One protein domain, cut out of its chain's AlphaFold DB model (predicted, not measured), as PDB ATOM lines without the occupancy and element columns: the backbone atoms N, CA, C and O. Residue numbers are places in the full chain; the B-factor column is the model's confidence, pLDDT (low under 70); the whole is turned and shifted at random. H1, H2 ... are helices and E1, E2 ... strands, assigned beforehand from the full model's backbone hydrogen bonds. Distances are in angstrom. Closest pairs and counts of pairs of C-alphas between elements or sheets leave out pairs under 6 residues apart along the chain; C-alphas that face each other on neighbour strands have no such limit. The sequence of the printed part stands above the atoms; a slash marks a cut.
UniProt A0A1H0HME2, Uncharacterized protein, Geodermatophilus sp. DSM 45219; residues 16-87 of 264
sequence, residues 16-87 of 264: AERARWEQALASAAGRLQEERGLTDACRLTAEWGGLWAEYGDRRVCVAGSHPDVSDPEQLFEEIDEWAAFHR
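What this domain is: This is residues 16 to 87 of the 264 residues of an uncharacterized protein of Geodermatophilus sp. DSM 45219 (UniProt A0A1H0HME2). A small, strongly twisted sheet of three strands, E1, E2 and E3, has two helices over one face, while its other face is bare of named helices. The long helix H1 runs over E2, and the shorter H2 packs on H1 and on the E3 side of the sheet. The printed part has 72 residues, with two named helices and three named strands in the order H1, E1, E2, E3, H2; the sheet's order is E1, E2, E3, antiparallel throughout. The class is mixed, helices and strands, and the whole is compact, with a radius of gyration of the C-alphas of 11.3 A and spans of 32 by 22 by 18 A.

Where its parts are: H1 covers residues 16 to 36, from C-alpha 16 at (-35.962, -12.978, -39.265) to C-alpha 36 at (-50.667, -35.014, -25.880), 29.7 A. E1 is residues 42 to 47, 15.9 A from first to last C-alpha, and begins at C-alpha 42, (-46.018, -20.398, -25.219). E2 is residues 50 to 55, 16.1 A, and E3 is residues 58 to 63, 15.6 A. H2 covers residues 72 to 86, 21.2 A, and ends at C-alpha 86, (-42.924, -33.042, -15.674).

How they stand to each other: H1 is on the sheet at a height over the sheet of 7.7 A. It lies over E2 and runs along the strands, at 16 degrees to E2 on the local plane; the closest C-alphas of H1 and E2 are those of Leu 25 and Ala 53, 6.8 A apart. E1 and E2 form a hairpin, antiparallel at 158 degrees, with N 45 and O 52 within hydrogen-bond range at 3.0 A. E2 and E3 form the next hairpin, antiparallel at 148 degrees, with N 53 and O 60 at 2.8 A. The three strands make a meander, each strand the antiparallel neighbour of the one before; E1 and E3 are its edge strands. H2 is on the same face as H1, making two layers, helices on one face of a sheet. Its height over the sheet is 9.1 A, and it lies over E3, with E2 only just not under it, as 2 of its C-alphas fall on E2. It runs along the strands, at 15 degrees to E3 on the local plane; the closest C-alphas of H2 and E3 are those of Ile 79 and Arg 58, 6.7 A apart. H1 and H2 touch, with the C-alphas of Ala 28 and Phe 76 closest at 5.1 A, and run the same way at a steep tilt of 41 degrees. In H1 and H2 every O i to N i+4 pair is within hydrogen-bond range.

The domain as a whole: The two C-alphas farthest apart are those of Gly 37 and Ser 65, 33.8 A. The printed part has no cut. The links H1 to E1, E1 to E2 and E2 to E3 are tight, and E3 to H2 is short, with 8 residues. The mean pLDDT of the printed part is 92.2, and residues 85 to 87 are under 70.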
ATOM      1  N   ALA A  16     -35.766 -11.732 -38.525       93.56
ATOM      2  CA  ALA A  16     -35.962 -12.978 -39.265       93.56
ATOM      3  C   ALA A  16     -35.705 -14.218 -38.391       93.56
ATOM      4  O   ALA A  16     -36.486 -15.173 -38.420       93.56
ATOM      5  N   GLU A  17     -34.652 -14.193 -37.570       93.56
ATOM      6  CA  GLU A  17     -34.351 -15.252 -36.604       93.56
ATOM      7  C   GLU A  17     -35.456 -15.377 -35.549       93.56
ATOM      8  O   GLU A  17     -35.925 -16.481 -35.264       93.56
ATOM      9  N   ARG A  18     -35.947 -14.247 -35.026       95.56
ATOM     10  CA  ARG A  18     -37.094 -14.231 -34.113       95.56
ATOM     11  C   ARG A  18     -38.329 -14.855 -34.760       95.56
ATOM     12  O   ARG A  18     -38.922 -15.747 -34.165       95.56
ATOM     13  N   ALA A  19     -38.691 -14.434 -35.972       96.44
ATOM     14  CA  ALA A  19     -39.855 -14.964 -36.682       96.44
ATOM     15  C   ALA A  19     -39.748 -16.481 -36.929       96.44
ATOM     16  O   ALA A  19     -40.723 -17.207 -36.734       96.44
ATOM     17  N   ARG A  20     -38.552 -16.977 -37.286       96.44
ATOM     18  CA  ARG A  20     -38.271 -18.418 -37.414       96.44
ATOM     19  C   ARG A  20     -38.580 -19.160 -36.114       96.44
ATOM     20  O   ARG A  20     -39.246 -20.194 -36.149       96.44
ATOM     21  N   TRP A  21     -38.118 -18.646 -34.975       97.38
ATOM     22  CA  TRP A  21     -38.347 -19.287 -33.680       97.38
ATOM     23  C   TRP A  21     -39.783 -19.136 -33.168       97.38
ATOM     24  O   TRP A  21     -40.279 -20.043 -32.504       97.38
ATOM     25  N   GLU A  22     -40.488 -18.054 -33.515       97.38
ATOM     26  CA  GLU A  22     -41.918 -17.901 -33.201       97.38
ATOM     27  C   GLU A  22     -42.729 -18.967 -33.942       97.38
ATOM     28  O   GLU A  22     -43.558 -19.651 -33.340       97.38
ATOM     29  N   GLN A  23     -42.429 -19.174 -35.228       97.75
ATOM     30  CA  GLN A  23     -43.033 -20.237 -36.026       97.75
ATOM     31  C   GLN A  23     -42.690 -21.632 -35.479       97.75
ATOM     32  O   GLN A  23     -43.575 -22.485 -35.393       97.75
ATOM     33  N   ALA A  24     -41.433 -21.868 -35.092       97.69
ATOM     34  CA  ALA A  24     -40.995 -23.138 -34.514       97.69
ATOM     35  C   ALA A  24     -41.725 -23.457 -33.199       97.69
ATOM     36  O   ALA A  24     -42.256 -24.554 -33.044       97.69
ATOM     37  N   LEU A  25     -41.815 -22.488 -32.282       97.88
ATOM     38  CA  LEU A  25     -42.503 -22.653 -31.002       97.88
ATOM     39  C   LEU A  25     -44.012 -22.869 -31.186       97.88
ATOM     40  O   LEU A  25     -44.588 -23.737 -30.534       97.88
ATOM     41  N   ALA A  26     -44.649 -22.131 -32.101       97.62
ATOM     42  CA  ALA A  26     -46.059 -22.332 -32.430       97.62
ATOM     43  C   ALA A  26     -46.317 -23.724 -33.034       97.62
ATOM     44  O   ALA A  26     -47.286 -24.389 -32.668       97.62
ATOM     45  N   SER A  27     -45.428 -24.190 -33.917       97.50
ATOM     46  CA  SER A  27     -45.474 -25.543 -34.486       97.50
ATOM     47  C   SER A  27     -45.335 -26.617 -33.400       97.50
ATOM     48  O   SER A  27     -46.139 -27.547 -33.338       97.50
ATOM     49  N   ALA A  28     -44.370 -26.453 -32.486       96.06
ATOM     50  CA  ALA A  28     -44.172 -27.363 -31.363       96.06
ATOM     51  C   ALA A  28     -45.399 -27.416 -30.438       96.06
ATOM     52  O   ALA A  28     -45.862 -28.502 -30.089       96.06
ATOM     53  N   ALA A  29     -45.978 -26.258 -30.105       95.62
ATOM     54  CA  ALA A  29     -47.196 -26.170 -29.305       95.62
ATOM     55  C   ALA A  29     -48.387 -26.877 -29.975       95.62
ATOM     56  O   ALA A  29     -49.101 -27.626 -29.309       95.62
ATOM     57  N   GLY A  30     -48.568 -26.693 -31.290       95.75
ATOM     58  CA  GLY A  30     -49.605 -27.378 -32.064       95.75
ATOM     59  C   GLY A  30     -49.451 -28.901 -32.045       95.75
ATOM     60  O   GLY A  30     -50.419 -29.608 -31.769       95.75
ATOM     61  N   ARG A  31     -48.225 -29.408 -32.243       94.06
ATOM     62  CA  ARG A  31     -47.914 -30.849 -32.149       94.06
ATOM     63  C   ARG A  31     -48.215 -31.405 -30.754       94.06
ATOM     64  O   ARG A  31     -48.860 -32.442 -30.638       94.06
ATOM     65  N   LEU A  32     -47.806 -30.712 -29.689       91.06
ATOM     66  CA  LEU A  32     -48.069 -31.139 -28.307       91.06
ATOM     67  C   LEU A  32     -49.564 -31.128 -27.965       91.06
ATOM     68  O   LEU A  32     -50.041 -32.009 -27.246       91.06
ATOM     69  N   GLN A  33     -50.321 -30.174 -28.505       91.62
ATOM     70  CA  GLN A  33     -51.772 -30.160 -28.373       91.62
ATOM     71  C   GLN A  33     -52.411 -31.359 -29.079       91.62
ATOM     72  O   GLN A  33     -53.252 -32.031 -28.487       91.62
ATOM     73  N   GLU A  34     -52.010 -31.647 -30.316       89.94
ATOM     74  CA  GLU A  34     -52.546 -32.763 -31.098       89.94
ATOM     75  C   GLU A  34     -52.200 -34.125 -30.474       89.94
ATOM     76  O   GLU A  34     -53.072 -34.972 -30.282       89.94
ATOM     77  N   GLU A  35     -50.934 -34.336 -30.116       87.56
ATOM     78  CA  GLU A  35     -50.431 -35.644 -29.690       87.56
ATOM     79  C   GLU A  35     -50.657 -35.925 -28.198       87.56
ATOM     80  O   GLU A  35     -50.886 -37.075 -27.806       87.56
ATOM     81  N   ARG A  36     -50.587 -34.889 -27.349       83.38
ATOM     82  CA  ARG A  36     -50.667 -35.014 -25.880       83.38
ATOM     83  C   ARG A  36     -51.870 -34.307 -25.259       83.38
ATOM     84  O   ARG A  36     -52.125 -34.517 -24.076       83.38
ATOM     85  N   GLY A  37     -52.615 -33.499 -26.014       87.69
ATOM     86  CA  GLY A  37     -53.701 -32.681 -25.465       87.69
ATOM     87  C   GLY A  37     -53.211 -31.521 -24.593       87.69
ATOM     88  O   GLY A  37     -53.976 -31.029 -23.765       87.69
ATOM     89  N   LEU A  38     -51.944 -31.109 -24.728       88.56
ATOM     90  CA  LEU A  38     -51.354 -30.035 -23.925       88.56
ATOM     91  C   LEU A  38     -51.616 -28.668 -24.557       88.56
ATOM     92  O   LEU A  38     -51.359 -28.452 -25.737       88.56
ATOM     93  N   THR A  39     -52.110 -27.730 -23.755       93.25
ATOM     94  CA  THR A  39     -52.467 -26.370 -24.194       93.25
ATOM     95  C   THR A  39     -51.748 -25.314 -23.360       93.25
ATOM     96  O   THR A  39     -52.331 -24.287 -23.006       93.25
ATOM     97  N   ASP A  40     -50.514 -25.603 -22.952       93.19
ATOM     98  CA  ASP A  40     -49.713 -24.675 -22.163       93.19
ATOM     99  C   ASP A  40     -49.427 -23.386 -22.942       93.19
ATOM    100  O   ASP A  40     -49.346 -23.365 -24.172       93.19
ATOM    101  N   ALA A  41     -49.273 -22.287 -22.205       95.62
ATOM    102  CA  ALA A  41     -48.904 -21.013 -22.799       95.62
ATOM    103  C   ALA A  41     -47.492 -21.097 -23.389       95.62
ATOM    104  O   ALA A  41     -46.582 -21.643 -22.759       95.62
ATOM    105  N   CYS A  42     -47.312 -20.503 -24.567       96.88
ATOM    106  CA  CYS A  42     -46.018 -20.398 -25.219       96.88
ATOM    107  C   CYS A  42     -45.675 -18.945 -25.553       96.88
ATOM    108  O   CYS A  42     -46.546 -18.171 -25.962       96.88
ATOM    109  N   ARG A  43     -44.407 -18.562 -25.397       97.56
ATOM    110  CA  ARG A  43     -43.908 -17.239 -25.802       97.56
ATOM    111  C   ARG A  43     -42.404 -17.256 -26.048       97.56
ATOM    112  O   ARG A  43     -41.698 -18.112 -25.524       97.56
ATOM    113  N   LEU A  44     -41.927 -16.267 -26.798       97.62
ATOM    114  CA  LEU A  44     -40.505 -15.952 -26.886       97.62
ATOM    115  C   LEU A  44     -40.156 -14.739 -26.028       97.62
ATOM    116  O   LEU A  44     -40.863 -13.726 -26.062       97.62
ATOM    117  N   THR A  45     -39.034 -14.813 -25.320       96.19
ATOM    118  CA  THR A  45     -38.468 -13.702 -24.544       96.19
ATOM    119  C   THR A  45     -37.005 -13.473 -24.927       96.19
ATOM    120  O   THR A  45     -36.272 -14.413 -25.224       96.19
ATOM    121  N   ALA A  46     -36.568 -12.212 -24.970       94.38
ATOM    122  CA  ALA A  46     -35.176 -11.848 -25.233       94.38
ATOM    123  C   ALA A  46     -34.550 -11.335 -23.933       94.38
ATOM    124  O   ALA A  46     -34.918 -10.267 -23.446       94.38
ATOM    125  N   GLU A  47     -33.633 -12.108 -23.353       92.69
ATOM    126  CA  GLU A  47     -33.020 -11.821 -22.052       92.69
ATOM    127  C   GLU A  47     -31.569 -12.307 -22.028       92.69
ATOM    128  O   GLU A  47     -31.246 -13.352 -22.594       92.69
ATOM    129  N   TRP A  48     -30.688 -11.563 -21.350       88.81
ATOM    130  CA  TRP A  48     -29.280 -11.940 -21.135       88.81
ATOM    131  C   TRP A  48     -28.483 -12.232 -22.419       88.81
ATOM    132  O   TRP A  48     -27.563 -13.043 -22.413       88.81
ATOM    133  N   GLY A  49     -28.830 -11.571 -23.527       89.12
ATOM    134  CA  GLY A  49     -28.184 -11.806 -24.822       89.12
ATOM    135  C   GLY A  49     -28.609 -13.108 -25.510       89.12
ATOM    136  O   GLY A  49     -27.977 -13.504 -26.484       89.12
ATOM    137  N   GLY A  50     -29.678 -13.758 -25.043       93.12
ATOM    138  CA  GLY A  50     -30.280 -14.930 -25.675       93.12
ATOM    139  C   GLY A  50     -31.753 -14.719 -26.025       93.12
ATOM    140  O   GLY A  50     -32.441 -13.888 -25.426       93.12
ATOM    141  N   LEU A  51     -32.231 -15.485 -27.002       95.94
ATOM    142  CA  LEU A  51     -33.647 -15.667 -27.299       95.94
ATOM    143  C   LEU A  51     -34.098 -16.976 -26.658       95.94
ATOM    144  O   LEU A  51     -33.495 -18.024 -26.885       95.94
ATOM    145  N   TRP A  52     -35.157 -16.910 -25.865       96.88
ATOM    146  CA  TRP A  52     -35.654 -18.021 -25.070       96.88
ATOM    147  C   TRP A  52     -37.051 -18.406 -25.528       96.88
ATOM    148  O   TRP A  52     -37.938 -17.555 -25.589       96.88
ATOM    149  N   ALA A  53     -37.245 -19.686 -25.821       97.62
ATOM    150  CA  ALA A  53     -38.554 -20.279 -26.022       97.62
ATOM    151  C   ALA A  53     -39.103 -20.791 -24.691       97.62
ATOM    152  O   ALA A  53     -38.443 -21.558 -23.989       97.62
ATOM    153  N   GLU A  54     -40.308 -20.350 -24.348       97.44
ATOM    154  CA  GLU A  54     -41.029 -20.761 -23.148       97.44
ATOM    155  C   GLU A  54     -42.280 -21.548 -23.549       97.44
ATOM    156  O   GLU A  54     -43.053 -21.080 -24.387       97.44
ATOM    157  N   TYR A  55     -42.481 -22.722 -22.947       95.56
ATOM    158  CA  TYR A  55     -43.689 -23.543 -23.072       95.56
ATOM    159  C   TYR A  55     -44.043 -24.117 -21.696       95.56
ATOM    160  O   TYR A  55     -43.317 -24.952 -21.152       95.56
ATOM    161  N   GLY A  56     -45.135 -23.643 -21.094       92.38
ATOM    162  CA  GLY A  56     -45.441 -23.943 -19.692       92.38
ATOM    163  C   GLY A  56     -44.316 -23.460 -18.767       92.38
ATOM    164  O   GLY A  56     -44.000 -22.275 -18.759       92.38
ATOM    165  N   ASP A  57     -43.695 -24.378 -18.016       90.88
ATOM    166  CA  ASP A  57     -42.533 -24.069 -17.160       90.88
ATOM    167  C   ASP A  57     -41.191 -24.411 -17.833       90.88
ATOM    168  O   ASP A  57     -40.128 -24.212 -17.235       90.88
ATOM    169  N   ARG A  58     -41.204 -24.953 -19.061       93.31
ATOM    170  CA  ARG A  58     -39.972 -25.225 -19.806       93.31
ATOM    171  C   ARG A  58     -39.475 -23.950 -20.453       93.31
ATOM    172  O   ARG A  58     -40.230 -23.233 -21.104       93.31
ATOM    173  N   ARG A  59     -38.172 -23.725 -20.316       95.75
ATOM    174  CA  ARG A  59     -37.445 -22.627 -20.940       95.75
ATOM    175  C   ARG A  59     -36.209 -23.175 -21.655       95.75
ATOM    176  O   ARG A  59     -35.428 -23.888 -21.026       95.75
ATOM    177  N   VAL A  60     -36.063 -22.851 -22.939       96.19
ATOM    178  CA  VAL A  60     -35.001 -23.342 -23.838       96.19
ATOM    179  C   VAL A  60     -34.349 -22.154 -24.545       96.19
ATOM    180  O   VAL A  60     -35.052 -21.324 -25.120       96.19
ATOM    181  N   CYS A  61     -33.024 -22.043 -24.501       96.50
ATOM    182  CA  CYS A  61     -32.275 -21.036 -25.251       96.50
ATOM    183  C   CYS A  61     -32.201 -21.452 -26.726       96.50
ATOM    184  O   CYS A  61     -31.594 -22.468 -27.053       96.50
ATOM    185  N   VAL A  62     -32.808 -20.681 -27.625       97.00
ATOM    186  CA  VAL A  62     -32.899 -21.019 -29.060       97.00
ATOM    187  C   VAL A  62     -31.986 -20.164 -29.940       97.00
ATOM    188  O   VAL A  62     -31.678 -20.534 -31.066       97.00
ATOM    189  N   ALA A  63     -31.516 -19.024 -29.430       95.12
ATOM    190  CA  ALA A  63     -30.484 -18.217 -30.075       95.12
ATOM    191  C   ALA A  63     -29.633 -17.507 -29.019       95.12
ATOM    192  O   ALA A  63     -30.131 -17.144 -27.955       95.12
ATOM    193  N   GLY A  64     -28.357 -17.272 -29.316       91.69
ATOM    194  CA  GLY A  64     -27.418 -16.593 -28.421       91.69
ATOM    195  C   GLY A  64     -25.989 -17.058 -28.660       91.69
ATOM    196  O   GLY A  64     -25.704 -17.756 -29.628       91.69
ATOM    197  N   SER A  65     -25.085 -16.709 -27.746       88.88
ATOM    198  CA  SER A  65     -23.708 -17.223 -27.753       88.88
ATOM    199  C   SER A  65     -23.627 -18.727 -27.467       88.88
ATOM    200  O   SER A  65     -22.684 -19.377 -27.912       88.88
ATOM    201  N   HIS A  66     -24.610 -19.272 -26.746       90.62
ATOM    202  CA  HIS A  66     -24.692 -20.683 -26.364       90.62
ATOM    203  C   HIS A  66     -26.156 -21.149 -26.397       90.62
ATOM    204  O   HIS A  66     -26.795 -21.211 -25.344       90.62
ATOM    205  N   PRO A  67     -26.738 -21.385 -27.584       93.62
ATOM    206  CA  PRO A  67     -28.090 -21.916 -27.665       93.62
ATOM    207  C   PRO A  67     -28.123 -23.370 -27.164       93.62
ATOM    208  O   PRO A  67     -27.187 -24.133 -27.400       93.62
ATOM    209  N   ASP A  68     -29.205 -23.742 -26.479       91.94
ATOM    210  CA  ASP A  68     -29.475 -25.119 -26.043       91.94
ATOM    211  C   ASP A  68     -29.833 -26.016 -27.236       91.94
ATOM    212  O   ASP A  68     -29.585 -27.218 -27.210       91.94
ATOM    213  N   VAL A  69     -30.426 -25.423 -28.277       95.38
ATOM    214  CA  VAL A  69     -30.881 -26.104 -29.492       95.38
ATOM    215  C   VAL A  69     -30.487 -25.306 -30.727       95.38
ATOM    216  O   VAL A  69     -30.461 -24.078 -30.714       95.38
ATOM    217  N   SER A  70     -30.187 -26.000 -31.820       94.62
ATOM    218  CA  SER A  70     -29.691 -25.374 -33.059       94.62
ATOM    219  C   SER A  70     -30.729 -25.303 -34.184       94.62
ATOM    220  O   SER A  70     -30.555 -24.552 -35.152       94.62
ATOM    221  N   ASP A  71     -31.840 -26.029 -34.054       96.81
ATOM    222  CA  ASP A  71     -32.905 -26.065 -35.050       96.81
ATOM    223  C   ASP A  71     -34.311 -26.264 -34.432       96.81
ATOM    224  O   ASP A  71     -34.436 -26.589 -33.247       96.81
ATOM    225  N   PRO A  72     -35.387 -26.016 -35.207       97.12
ATOM    226  CA  PRO A  72     -36.766 -26.184 -34.753       97.12
ATOM    227  C   PRO A  72     -37.153 -27.589 -34.283       97.12
ATOM    228  O   PRO A  72     -38.036 -27.691 -33.434       97.12
ATOM    229  N   GLU A  73     -36.551 -28.651 -34.826       93.75
ATOM    230  CA  GLU A  73     -36.899 -30.015 -34.416       93.75
ATOM    231  C   GLU A  73     -36.304 -30.311 -33.042       93.75
ATOM    232  O   GLU A  73     -37.029 -30.770 -32.165       93.75
ATOM    233  N   GLN A  74     -35.053 -29.908 -32.795       93.19
ATOM    234  CA  GLN A  74     -34.444 -29.989 -31.461       93.19
ATOM    235  C   GLN A  74     -35.252 -29.214 -30.408       93.19
ATOM    236  O   GLN A  74     -35.404 -29.678 -29.280       93.19
ATOM    237  N   LEU A  75     -35.813 -28.046 -30.758       95.81
ATOM    238  CA  LEU A  75     -36.717 -27.316 -29.857       95.81
ATOM    239  C   LEU A  75     -37.963 -28.140 -29.511       95.81
ATOM    240  O   LEU A  75     -38.380 -28.168 -28.353       95.81
ATOM    241  N   PHE A  76     -38.579 -28.777 -30.508       94.75
ATOM    242  CA  PHE A  76     -39.734 -29.634 -30.273       94.75
ATOM    243  C   PHE A  76     -39.375 -30.825 -29.379       94.75
ATOM    244  O   PHE A  76     -40.078 -31.062 -28.400       94.75
ATOM    245  N   GLU A  77     -38.289 -31.535 -29.689       89.25
ATOM    246  CA  GLU A  77     -37.804 -32.682 -28.913       89.25
ATOM    247  C   GLU A  77     -37.568 -32.300 -27.450       89.25
ATOM    248  O   GLU A  77     -38.049 -32.984 -26.550       89.25
ATOM    249  N   GLU A  78     -36.936 -31.153 -27.205       90.56
ATOM    250  CA  GLU A  78     -36.655 -30.649 -25.861       90.56
ATOM    251  C   GLU A  78     -37.931 -30.331 -25.056       90.56
ATOM    252  O   GLU A  78     -38.019 -30.621 -23.858       90.56
ATOM    253  N   ILE A  79     -38.942 -29.725 -25.690       92.00
ATOM    254  CA  ILE A  79     -40.222 -29.434 -25.024       92.00
ATOM    255  C   ILE A  79     -41.027 -30.723 -24.824       92.00
ATOM    256  O   ILE A  79     -41.648 -30.896 -23.773       92.00
ATOM    257  N   ASP A  80     -41.020 -31.634 -25.798       88.94
ATOM    258  CA  ASP A  80     -41.716 -32.918 -25.714       88.94
ATOM    259  C   ASP A  80     -41.142 -33.819 -24.621       88.94
ATOM    260  O   ASP A  80     -41.905 -34.427 -23.866       88.94
ATOM    261  N   GLU A  81     -39.814 -33.863 -24.502       83.06
ATOM    262  CA  GLU A  81     -39.109 -34.564 -23.434       83.06
ATOM    263  C   GLU A  81     -39.556 -34.015 -22.077       83.06
ATOM    264  O   GLU A  81     -40.087 -34.761 -21.252       83.06
ATOM    265  N   TRP A  82     -39.480 -32.697 -21.869       86.12
ATOM    266  CA  TRP A  82     -39.977 -32.076 -20.637       86.12
ATOM    267  C   TRP A  82     -41.452 -32.395 -20.358       86.12
ATOM    268  O   TRP A  82     -41.813 -32.742 -19.228       86.12
ATOM    269  N   ALA A  83     -42.306 -32.297 -21.378       83.69
ATOM    270  CA  ALA A  83     -43.736 -32.544 -21.260       83.69
ATOM    271  C   ALA A  83     -44.038 -33.998 -20.866       83.69
ATOM    272  O   ALA A  83     -44.976 -34.241 -20.103       83.69
ATOM    273  N   ALA A  84     -43.234 -34.951 -21.345       74.25
ATOM    274  CA  ALA A  84     -43.354 -36.363 -21.004       74.25
ATOM    275  C   ALA A  84     -43.054 -36.651 -19.523       74.25
ATOM    276  O   ALA A  84     -43.662 -37.557 -18.957       74.25
ATOM    277  N   PHE A  85     -42.154 -35.890 -18.891       68.81
ATOM    278  CA  PHE A  85     -41.712 -36.153 -17.516       68.81
ATOM    279  C   PHE A  85     -42.397 -35.298 -16.453       68.81
ATOM    280  O   PHE A  85     -42.722 -35.790 -15.373       68.81
ATOM    281  N   HIS A  86     -42.604 -34.010 -16.726       68.38
ATOM    282  CA  HIS A  86     -42.924 -33.042 -15.674       68.38
ATOM    283  C   HIS A  86     -44.403 -32.662 -15.583       68.38
ATOM    284  O   HIS A  86     -44.801 -31.987 -14.630       68.38
ATOM    285  N   ARG A  87     -45.248 -33.085 -16.531       66.62
ATOM    286  CA  ARG A  87     -46.665 -32.701 -16.557       66.62
ATOM    287  C   ARG A  87     -47.596 -33.868 -16.233       66.62
ATOM    288  O   ARG A  87     -47.420 -34.996 -16.679       66.62
TER     289      ARG A  87